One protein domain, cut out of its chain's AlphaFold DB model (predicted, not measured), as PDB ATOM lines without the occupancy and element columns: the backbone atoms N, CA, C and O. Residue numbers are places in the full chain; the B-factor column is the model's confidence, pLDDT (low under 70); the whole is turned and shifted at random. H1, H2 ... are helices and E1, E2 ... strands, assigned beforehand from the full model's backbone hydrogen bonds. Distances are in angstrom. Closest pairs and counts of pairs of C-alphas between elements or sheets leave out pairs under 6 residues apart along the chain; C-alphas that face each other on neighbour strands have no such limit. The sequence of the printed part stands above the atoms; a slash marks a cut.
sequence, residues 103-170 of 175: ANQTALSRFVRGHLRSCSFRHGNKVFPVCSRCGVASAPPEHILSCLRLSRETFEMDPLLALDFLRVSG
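AT A GLANCE: This is residues 103 to 170 of the 175 residues of the protein "RNase H type-1 domain-containing protein" of Araneus ventricosus (UniProt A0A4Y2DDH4). Two short helices, H1 and H4, cross nearly at right angles, with the shorter H3 at one end of the crossing; a small two-stranded hairpin, E1 and E2, lies at the far end of the domain. From the hairpin a long loop, residues 128 to 140, folds back to H2, which touches no other helix, and contacts among the helices are few. The printed part has 68 residues, with four named helices and two named strands in the order H1, E1, E2, H2, H3, H4; the sheet, E1 - E2, is antiparallel and the class is mostly helix. The whole is compact, with a radius of gyration of the C-alphas of 11.8 A and spans of 36 by 26 by 18 A.

IN THESE COORDINATES: H1, residues 103 to 112, begins at C-alpha 103 (53.957, 17.665, 32.880) and is 14.3 A long. E1, residues 120 to 122, and E2, residues 125 to 127, follow. H2 is residues 141 to 148, 10.4 A, and H3 is residues 152 to 157. H4, residues 159 to 168, is 14.4 A long and ends at C-alpha 168 (39.109, 18.604, 29.494).

HOW THE PARTS SIT: H1 and H4 touch, about perpendicular at 80 degrees; their closest C-alphas, of Leu 108 and Leu 163, are 6.6 A apart. H1 and H3 only just touch, with 3 pairs of C-alphas within 8 A, the closest those of Val 112 and Arg 152 at 5.7 A. H2 and H4 are apart. In the hairpin of E1 and E2, N 120 and O 127 are within hydrogen-bond range at 3.0 A. In H1, H2, H3 and H4 every O i to N i+4 pair is within hydrogen-bond range.

THE WHOLE: The two C-alphas farthest apart, of His 123 and Met 157, are 37.2 A apart. The printed part has no cut. The link E2 to H2 is long, 13 residues. Residues 117 to 118 have pLDDT under 70.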
ATOM      1  N   ALA A 103      55.172  17.279  32.164       83.56
ATOM      2  CA  ALA A 103      53.957  17.665  32.880       83.56
ATOM      3  C   ALA A 103      52.828  16.661  32.606       83.56
ATOM      4  O   ALA A 103      52.212  16.160  33.545       83.56
ATOM      5  N   ASN A 104      52.647  16.272  31.344       83.94
ATOM      6  CA  ASN A 104      51.720  15.233  30.903       83.94
ATOM      7  C   ASN A 104      52.039  13.882  31.565       83.94
ATOM      8  O   ASN A 104      51.156  13.277  32.175       83.94
ATOM      9  N   GLN A 105      53.305  13.443  31.542       82.56
ATOM     10  CA  GLN A 105      53.720  12.190  32.196       82.56
ATOM     11  C   GLN A 105      53.420  12.196  33.696       82.56
ATOM     12  O   GLN A 105      52.989  11.188  34.265       82.56
ATOM     13  N   THR A 106      53.647  13.334  34.350       84.56
ATOM     14  CA  THR A 106      53.439  13.470  35.789       84.56
ATOM     15  C   THR A 106      51.949  13.493  36.134       84.56
ATOM     16  O   THR A 106      51.535  12.795  37.063       84.56
ATOM     17  N   ALA A 107      51.138  14.240  35.382       84.38
ATOM     18  CA  ALA A 107      49.690  14.304  35.561       84.38
ATOM     19  C   ALA A 107      49.042  12.921  35.381       84.38
ATOM     20  O   ALA A 107      48.289  12.481  36.252       84.38
ATOM     21  N   LEU A 108      49.423  12.190  34.327       83.75
ATOM     22  CA  LEU A 108      48.985  10.811  34.086       83.75
ATOM     23  C   LEU A 108      49.361   9.872  35.227       83.75
ATOM     24  O   LEU A 108      48.505   9.197  35.798       83.75
ATOM     25  N   SER A 109      50.647   9.850  35.585       82.88
ATOM     26  CA  SER A 109      51.164   8.948  36.616       82.88
ATOM     27  C   SER A 109      50.497   9.205  37.967       82.88
ATOM     28  O   SER A 109      50.226   8.270  38.718       82.88
ATOM     29  N   ARG A 110      50.199  10.470  38.292       82.00
ATOM     30  CA  ARG A 110      49.431  10.820  39.493       82.00
ATOM     31  C   ARG A 110      48.003  10.303  39.400       82.00
ATOM     32  O   ARG A 110      47.557   9.645  40.338       82.00
ATOM     33  N   PHE A 111      47.320  10.553  38.288       81.12
ATOM     34  CA  PHE A 111      45.921  10.183  38.115       81.12
ATOM     35  C   PHE A 111      45.685   8.673  38.176       81.12
ATOM     36  O   PHE A 111      44.858   8.232  38.971       81.12
ATOM     37  N   VAL A 112      46.471   7.879  37.439       78.62
ATOM     38  CA  VAL A 112      46.414   6.402  37.460       78.62
ATOM     39  C   VAL A 112      46.610   5.865  38.883       78.62
ATOM     40  O   VAL A 112      45.913   4.960  39.344       78.62
ATOM     41  N   ARG A 113      47.497   6.500  39.656       79.31
ATOM     42  CA  ARG A 113      47.740   6.146  41.061       79.31
ATOM     43  C   ARG A 113      46.646   6.629  42.024       79.31
ATOM     44  O   ARG A 113      46.690   6.268  43.197       79.31
ATOM     45  N   GLY A 114      45.643   7.376  41.561       78.06
ATOM     46  CA  GLY A 114      44.549   7.903  42.384       78.06
ATOM     47  C   GLY A 114      44.851   9.266  43.011       78.06
ATOM     48  O   GLY A 114      44.324   9.615  44.065       78.06
ATOM     49  N   HIS A 115      45.722  10.059  42.392       79.69
ATOM     50  CA  HIS A 115      46.052  11.408  42.838       79.69
ATOM     51  C   HIS A 115      45.617  12.448  41.802       79.69
ATOM     52  O   HIS A 115      45.969  12.363  40.631       79.69
ATOM     53  N   LEU A 116      44.901  13.477  42.256       75.44
ATOM     54  CA  LEU A 116      44.499  14.633  41.454       75.44
ATOM     55  C   LEU A 116      45.221  15.882  41.961       75.44
ATOM     56  O   LEU A 116      45.237  16.123  43.171       75.44
ATOM     57  N   ARG A 117      45.795  16.689  41.058       68.94
ATOM     58  CA  ARG A 117      46.419  17.976  41.428       68.94
ATOM     59  C   ARG A 117      45.389  19.039  41.802       68.94
ATOM     60  O   ARG A 117      45.689  19.879  42.640       68.94
ATOM     61  N   SER A 118      44.171  18.966  41.266       64.19
ATOM     62  CA  SER A 118      43.053  19.870  41.587       64.19
ATOM     63  C   SER A 118      42.565  19.781  43.042       64.19
ATOM     64  O   SER A 118      41.601  20.448  43.414       64.19
ATOM     65  N   CYS A 119      43.222  18.978  43.883       71.06
ATOM     66  CA  CYS A 119      42.944  18.945  45.306       71.06
ATOM     67  C   CYS A 119      43.649  20.109  46.009       71.06
ATOM     68  O   CYS A 119      44.879  20.161  46.042       71.06
ATOM     69  N   SER A 120      42.882  21.014  46.613       72.56
ATOM     70  CA  SER A 120      43.433  22.053  47.489       72.56
ATOM     71  C   SER A 120      43.510  21.551  48.933       72.56
ATOM     72  O   SER A 120      42.846  20.584  49.305       72.56
ATOM     73  N   PHE A 121      44.333  22.190  49.762       75.69
ATOM     74  CA  PHE A 121      44.349  21.943  51.205       75.69
ATOM     75  C   PHE A 121      43.718  23.135  51.919       75.69
ATOM     76  O   PHE A 121      44.142  24.271  51.724       75.69
ATOM     77  N   ARG A 122      42.709  22.883  52.759       73.62
ATOM     78  CA  ARG A 122      42.077  23.899  53.616       73.62
ATOM     79  C   ARG A 122      42.020  23.371  55.046       73.62
ATOM     80  O   ARG A 122      41.491  22.289  55.272       73.62
ATOM     81  N   HIS A 123      42.576  24.122  55.999       83.56
ATOM     82  CA  HIS A 123      42.631  23.746  57.424       83.56
ATOM     83  C   HIS A 123      43.187  22.327  57.677       83.56
ATOM     84  O   HIS A 123      42.649  21.579  58.482       83.56
ATOM     85  N   GLY A 124      44.226  21.922  56.936       79.44
ATOM     86  CA  GLY A 124      44.820  20.582  57.048       79.44
ATOM     87  C   GLY A 124      44.029  19.456  56.367       79.44
ATOM     88  O   GLY A 124      44.530  18.340  56.281       79.44
ATOM     89  N   ASN A 125      42.846  19.743  55.818       80.00
ATOM     90  CA  ASN A 125      42.020  18.771  55.109       80.00
ATOM     91  C   ASN A 125      42.189  18.891  53.594       80.00
ATOM     92  O   ASN A 125      42.263  19.993  53.041       80.00
ATOM     93  N   LYS A 126      42.219  17.738  52.919       78.88
ATOM     94  CA  LYS A 126      42.250  17.654  51.460       78.88
ATOM     95  C   LYS A 126      40.849  17.918  50.911       78.88
ATOM     96  O   LYS A 126      39.903  17.214  51.249       78.88
ATOM     97  N   VAL A 127      40.734  18.922  50.055       82.19
ATOM     98  CA  VAL A 127      39.495  19.324  49.389       82.19
ATOM     99  C   VAL A 127      39.586  18.889  47.939       82.19
ATOM    100  O   VAL A 127      40.498  19.305  47.227       82.19
ATOM    101  N   PHE A 128      38.661  18.036  47.510       83.88
ATOM    102  CA  PHE A 128      38.597  17.525  46.144       83.88
ATOM    103  C   PHE A 128      37.746  18.434  45.242       83.88
ATOM    104  O   PHE A 128      36.921  19.190  45.756       83.88
ATOM    105  N   PRO A 129      37.929  18.380  43.910       83.19
ATOM    106  CA  PRO A 129      37.082  19.118  42.974       83.19
ATOM    107  C   PRO A 129      35.631  18.616  42.990       83.19
ATOM    108  O   PRO A 129      35.339  17.508  43.444       83.19
ATOM    109  N   VAL A 130      34.728  19.421  42.432       84.75
ATOM    110  CA  VAL A 130      33.341  19.014  42.181       84.75
ATOM    111  C   VAL A 130      33.305  18.006  41.029       84.75
ATOM    112  O   VAL A 130      33.984  18.192  40.018       84.75
ATOM    113  N   CYS A 131      32.507  16.942  41.144       86.62
ATOM    114  CA  CYS A 131      32.292  16.024  40.024       86.62
ATOM    115  C   CYS A 131      31.501  16.725  38.911       86.62
ATOM    116  O   CYS A 131      30.350  17.105  39.117       86.62
ATOM    117  N   SER A 132      32.070  16.815  37.711       80.12
ATOM    118  CA  SER A 132      31.411  17.422  36.548       80.12
ATOM    119  C   SER A 132      30.170  16.661  36.066       80.12
ATOM    120  O   SER A 132      29.294  17.262  35.455       80.12
ATOM    121  N   ARG A 133      30.065  15.353  36.346       85.19
ATOM    122  CA  ARG A 133      28.930  14.524  35.910       85.19
ATOM    123  C   ARG A 133      27.742  14.557  36.870       85.19
ATOM    124  O   ARG A 133      26.608  14.600  36.409       85.19
ATOM    125  N   CYS A 134      27.977  14.471  38.180       89.88
ATOM    126  CA  CYS A 134      26.898  14.360  39.173       89.88
ATOM    127  C   CYS A 134      26.827  15.522  40.175       89.88
ATOM    128  O   CYS A 134      25.933  15.538  41.013       89.88
ATOM    129  N   GLY A 135      27.754  16.483  40.120       86.31
ATOM    130  CA  GLY A 135      27.733  17.680  40.963       86.31
ATOM    131  C   GLY A 135      28.183  17.481  42.415       86.31
ATOM    132  O   GLY A 135      28.094  18.417  43.205       86.31
ATOM    133  N   VAL A 136      28.681  16.299  42.802       89.25
ATOM    134  CA  VAL A 136      29.186  16.051  44.166       89.25
ATOM    135  C   VAL A 136      30.337  17.005  44.491       89.25
ATOM    136  O   VAL A 136      31.346  17.010  43.791       89.25
ATOM    137  N   ALA A 137      30.195  17.780  45.571       80.44
ATOM    138  CA  ALA A 137      31.059  18.919  45.897       80.44
ATOM    139  C   ALA A 137      32.513  18.567  46.281       80.44
ATOM    140  O   ALA A 137      33.373  19.442  46.281       80.44
ATOM    141  N   SER A 138      32.793  17.307  46.620       85.69
ATOM    142  CA  SER A 138      34.134  16.813  46.945       85.69
ATOM    143  C   SER A 138      34.285  15.400  46.400       85.69
ATOM    144  O   SER A 138      34.005  14.416  47.086       85.69
ATOM    145  N   ALA A 139      34.698  15.307  45.142       85.94
ATOM    146  CA  ALA A 139      34.773  14.064  44.401       85.94
ATOM    147  C   ALA A 139      36.221  13.542  44.335       85.94
ATOM    148  O   ALA A 139      37.030  14.072  43.568       85.94
ATOM    149  N   PRO A 140      36.584  12.504  45.113       84.12
ATOM    150  CA  PRO A 140      37.886  11.865  44.973       84.12
ATOM    151  C   PRO A 140      37.998  11.142  43.618       84.12
ATOM    152  O   PRO A 140      36.975  10.865  42.979       84.12
ATOM    153  N   PRO A 141      39.218  10.821  43.151       81.94
ATOM    154  CA  PRO A 141      39.404  10.181  41.852       81.94
ATOM    155  C   PRO A 141      38.596   8.886  41.696       81.94
ATOM    156  O   PRO A 141      38.030   8.668  40.634       81.94
ATOM    157  N   GLU A 142      38.429   8.074  42.744       84.81
ATOM    158  CA  GLU A 142      37.596   6.861  42.702       84.81
ATOM    159  C   GLU A 142      36.124   7.173  42.384       84.81
ATOM    160  O   GLU A 142      35.473   6.463  41.614       84.81
ATOM    161  N   HIS A 143      35.598   8.265  42.946       87.88
ATOM    162  CA  HIS A 143      34.246   8.726  42.651       87.88
ATOM    163  C   HIS A 143      34.149   9.242  41.217       87.88
ATOM    164  O   HIS A 143      33.206   8.906  40.517       87.88
ATOM    165  N   ILE A 144      35.114  10.036  40.755       85.62
ATOM    166  CA  ILE A 144      35.107  10.573  39.386       85.62
ATOM    167  C   ILE A 144      35.130   9.429  38.365       85.62
ATOM    168  O   ILE A 144      34.321   9.421  37.440       85.62
ATOM    169  N   LEU A 145      35.993   8.434  38.579       85.31
ATOM    170  CA  LEU A 145      36.102   7.239  37.742       85.31
ATOM    171  C   LEU A 145      34.795   6.441  37.711       85.31
ATOM    172  O   LEU A 145      34.228   6.220  36.641       85.31
ATOM    173  N   SER A 146      34.272   6.071  38.882       87.56
ATOM    174  CA  SER A 146      33.025   5.299  38.982       87.56
ATOM    175  C   SER A 146      31.824   6.069  38.434       87.56
ATOM    176  O   SER A 146      31.034   5.514  37.668       87.56
ATOM    177  N   CYS A 147      31.721   7.364  38.746       88.06
ATOM    178  CA  CYS A 147      30.680   8.237  38.231       88.06
ATOM    179  C   CYS A 147      30.731   8.271  36.708       88.06
ATOM    180  O   CYS A 147      29.684   8.153  36.090       88.06
ATOM    181  N   LEU A 148      31.911   8.348  36.084       82.56
ATOM    182  CA  LEU A 148      32.094   8.357  34.628       82.56
ATOM    183  C   LEU A 148      32.040   6.968  33.966       82.56
ATOM    184  O   LEU A 148      32.019   6.906  32.740       82.56
ATOM    185  N   ARG A 149      31.920   5.877  34.738       86.06
ATOM    186  CA  ARG A 149      32.038   4.483  34.261       86.06
ATOM    187  C   ARG A 149      33.396   4.184  33.611       86.06
ATOM    188  O   ARG A 149      33.469   3.457  32.626       86.06
ATOM    189  N   LEU A 150      34.461   4.752  34.168       82.94
ATOM    190  CA  LEU A 150      35.843   4.546  33.738       82.94
ATOM    191  C   LEU A 150      36.601   3.725  34.786       82.94
ATOM    192  O   LEU A 150      36.281   3.773  35.975       82.94
ATOM    193  N   SER A 151      37.613   2.982  34.342       83.31
ATOM    194  CA  SER A 151      38.493   2.182  35.203       83.31
ATOM    195  C   SER A 151      39.933   2.696  35.131       83.31
ATOM    196  O   SER A 151      40.287   3.412  34.192       83.31
ATOM    197  N   ARG A 152      40.771   2.363  36.122       80.44
ATOM    198  CA  ARG A 152      42.193   2.759  36.094       80.44
ATOM    199  C   ARG A 152      42.926   2.013  34.985       80.44
ATOM    200  O   ARG A 152      43.724   2.613  34.276       80.44
ATOM    201  N   GLU A 153      42.562   0.754  34.786       82.12
ATOM    202  CA  GLU A 153      43.071  -0.138  33.753       82.12
ATOM    203  C   GLU A 153      42.830   0.446  32.353       82.12
ATOM    204  O   GLU A 153      43.713   0.402  31.501       82.12
ATOM    205  N   THR A 154      41.672   1.083  32.124       79.69
ATOM    206  CA  THR A 154      41.379   1.790  30.864       79.69
ATOM    207  C   THR A 154      42.431   2.856  30.553       79.69
ATOM    208  O   THR A 154      42.849   2.992  29.408       79.69
ATOM    209  N   PHE A 155      42.887   3.592  31.565       78.75
ATOM    210  CA  PHE A 155      43.867   4.666  31.401       78.75
ATOM    211  C   PHE A 155      45.317   4.176  31.366       78.75
ATOM    212  O   PHE A 155      46.173   4.855  30.802       78.75
ATOM    213  N   GLU A 156      45.600   3.009  31.944       77.31
ATOM    214  CA  GLU A 156      46.894   2.335  31.788       77.31
ATOM    215  C   GLU A 156      47.076   1.791  30.366       77.31
ATOM    216  O   GLU A 156      48.174   1.871  29.814       77.31
ATOM    217  N   MET A 157      45.995   1.285  29.762       81.75
ATOM    218  CA  MET A 157      45.996   0.739  28.402       81.75
ATOM    219  C   MET A 157      45.897   1.811  27.312       81.75
ATOM    220  O   MET A 157      46.411   1.600  26.215       81.75
ATOM    221  N   ASP A 158      45.277   2.960  27.605       84.62
ATOM    222  CA  ASP A 158      45.184   4.103  26.691       84.62
ATOM    223  C   ASP A 158      45.607   5.425  27.371       84.62
ATOM    224  O   ASP A 158      44.779   6.196  27.880       84.62
ATOM    225  N   PRO A 159      46.921   5.724  27.371       81.38
ATOM    226  CA  PRO A 159      47.454   6.958  27.937       81.38
ATOM    227  C   PRO A 159      46.997   8.243  27.225       81.38
ATOM    228  O   PRO A 159      47.061   9.318  27.825       81.38
ATOM    229  N   LEU A 160      46.558   8.171  25.961       84.50
ATOM    230  CA  LEU A 160      46.085   9.343  25.214       84.50
ATOM    231  C   LEU A 160      44.688   9.748  25.683       84.50
ATOM    232  O   LEU A 160      44.477  10.911  26.027       84.50
ATOM    233  N   LEU A 161      43.784   8.773  25.816       85.62
ATOM    234  CA  LEU A 161      42.466   8.983  26.418       85.62
ATOM    235  C   LEU A 161      42.583   9.578  27.828       85.62
ATOM    236  O   LEU A 161      41.833  10.485  28.195       85.62
ATOM    237  N   ALA A 162      43.551   9.097  28.613       84.44
ATOM    238  CA  ALA A 162      43.836   9.624  29.942       84.44
ATOM    239  C   ALA A 162      44.276  11.098  29.908       84.44
ATOM    240  O   ALA A 162      43.809  11.895  30.722       84.44
ATOM    241  N   LEU A 163      45.142  11.488  28.966       86.19
ATOM    242  CA  LEU A 163      45.576  12.882  28.829       86.19
ATOM    243  C   LEU A 163      44.446  13.808  28.407       86.19
ATOM    244  O   LEU A 163      44.280  14.870  29.008       86.19
ATOM    245  N   ASP A 164      43.676  13.419  27.396       87.69
ATOM    246  CA  ASP A 164      42.565  14.235  26.907       87.69
ATOM    247  C   ASP A 164      41.516  14.424  28.001       87.69
ATOM    248  O   ASP A 164      41.053  15.543  28.241       87.69
ATOM    249  N   PHE A 165      41.234  13.364  28.764       85.94
ATOM    250  CA  PHE A 165      40.384  13.445  29.943       85.94
ATOM    251  C   PHE A 165      40.910  14.448  30.980       85.94
ATOM    252  O   PHE A 165      40.148  15.292  31.463       85.94
ATOM    253  N   LEU A 166      42.202  14.383  31.325       85.19
ATOM    254  CA  LEU A 166      42.811  15.287  32.306       85.19
ATOM    255  C   LEU A 166      42.788  16.748  31.841       85.19
ATOM    256  O   LEU A 166      42.545  17.638  32.659       85.19
ATOM    257  N   ARG A 167      42.992  17.000  30.542       86.31
ATOM    258  CA  ARG A 167      42.914  18.339  29.931       86.31
ATOM    259  C   ARG A 167      41.508  18.909  30.001       86.31
ATOM    260  O   ARG A 167      41.331  19.995  30.546       86.31
ATOM    261  N   VAL A 168      40.515  18.164  29.515       83.81
ATOM    262  CA  VAL A 168      39.109  18.604  29.494       83.81
ATOM    263  C   VAL A 168      38.562  18.790  30.911       83.81
ATOM    264  O   VAL A 168      37.800  19.717  31.165       83.81
ATOM    265  N   SER A 169      38.993  17.951  31.853       79.62
ATOM    266  CA  SER A 169      38.561  18.034  33.253       79.62
ATOM    267  C   SER A 169      39.312  19.094  34.070       79.62
ATOM    268  O   SER A 169      39.015  19.270  35.250       79.62
ATOM    269  N   GLY A 170      40.305  19.781  33.489       81.12
ATOM    270  CA  GLY A 170      41.118  20.769  34.205       81.12
ATOM    271  C   GLY A 170      41.986  20.165  35.317       81.12
ATOM    272  O   GLY A 170      42.324  20.841  36.286       81.12
TER     273      GLY A 170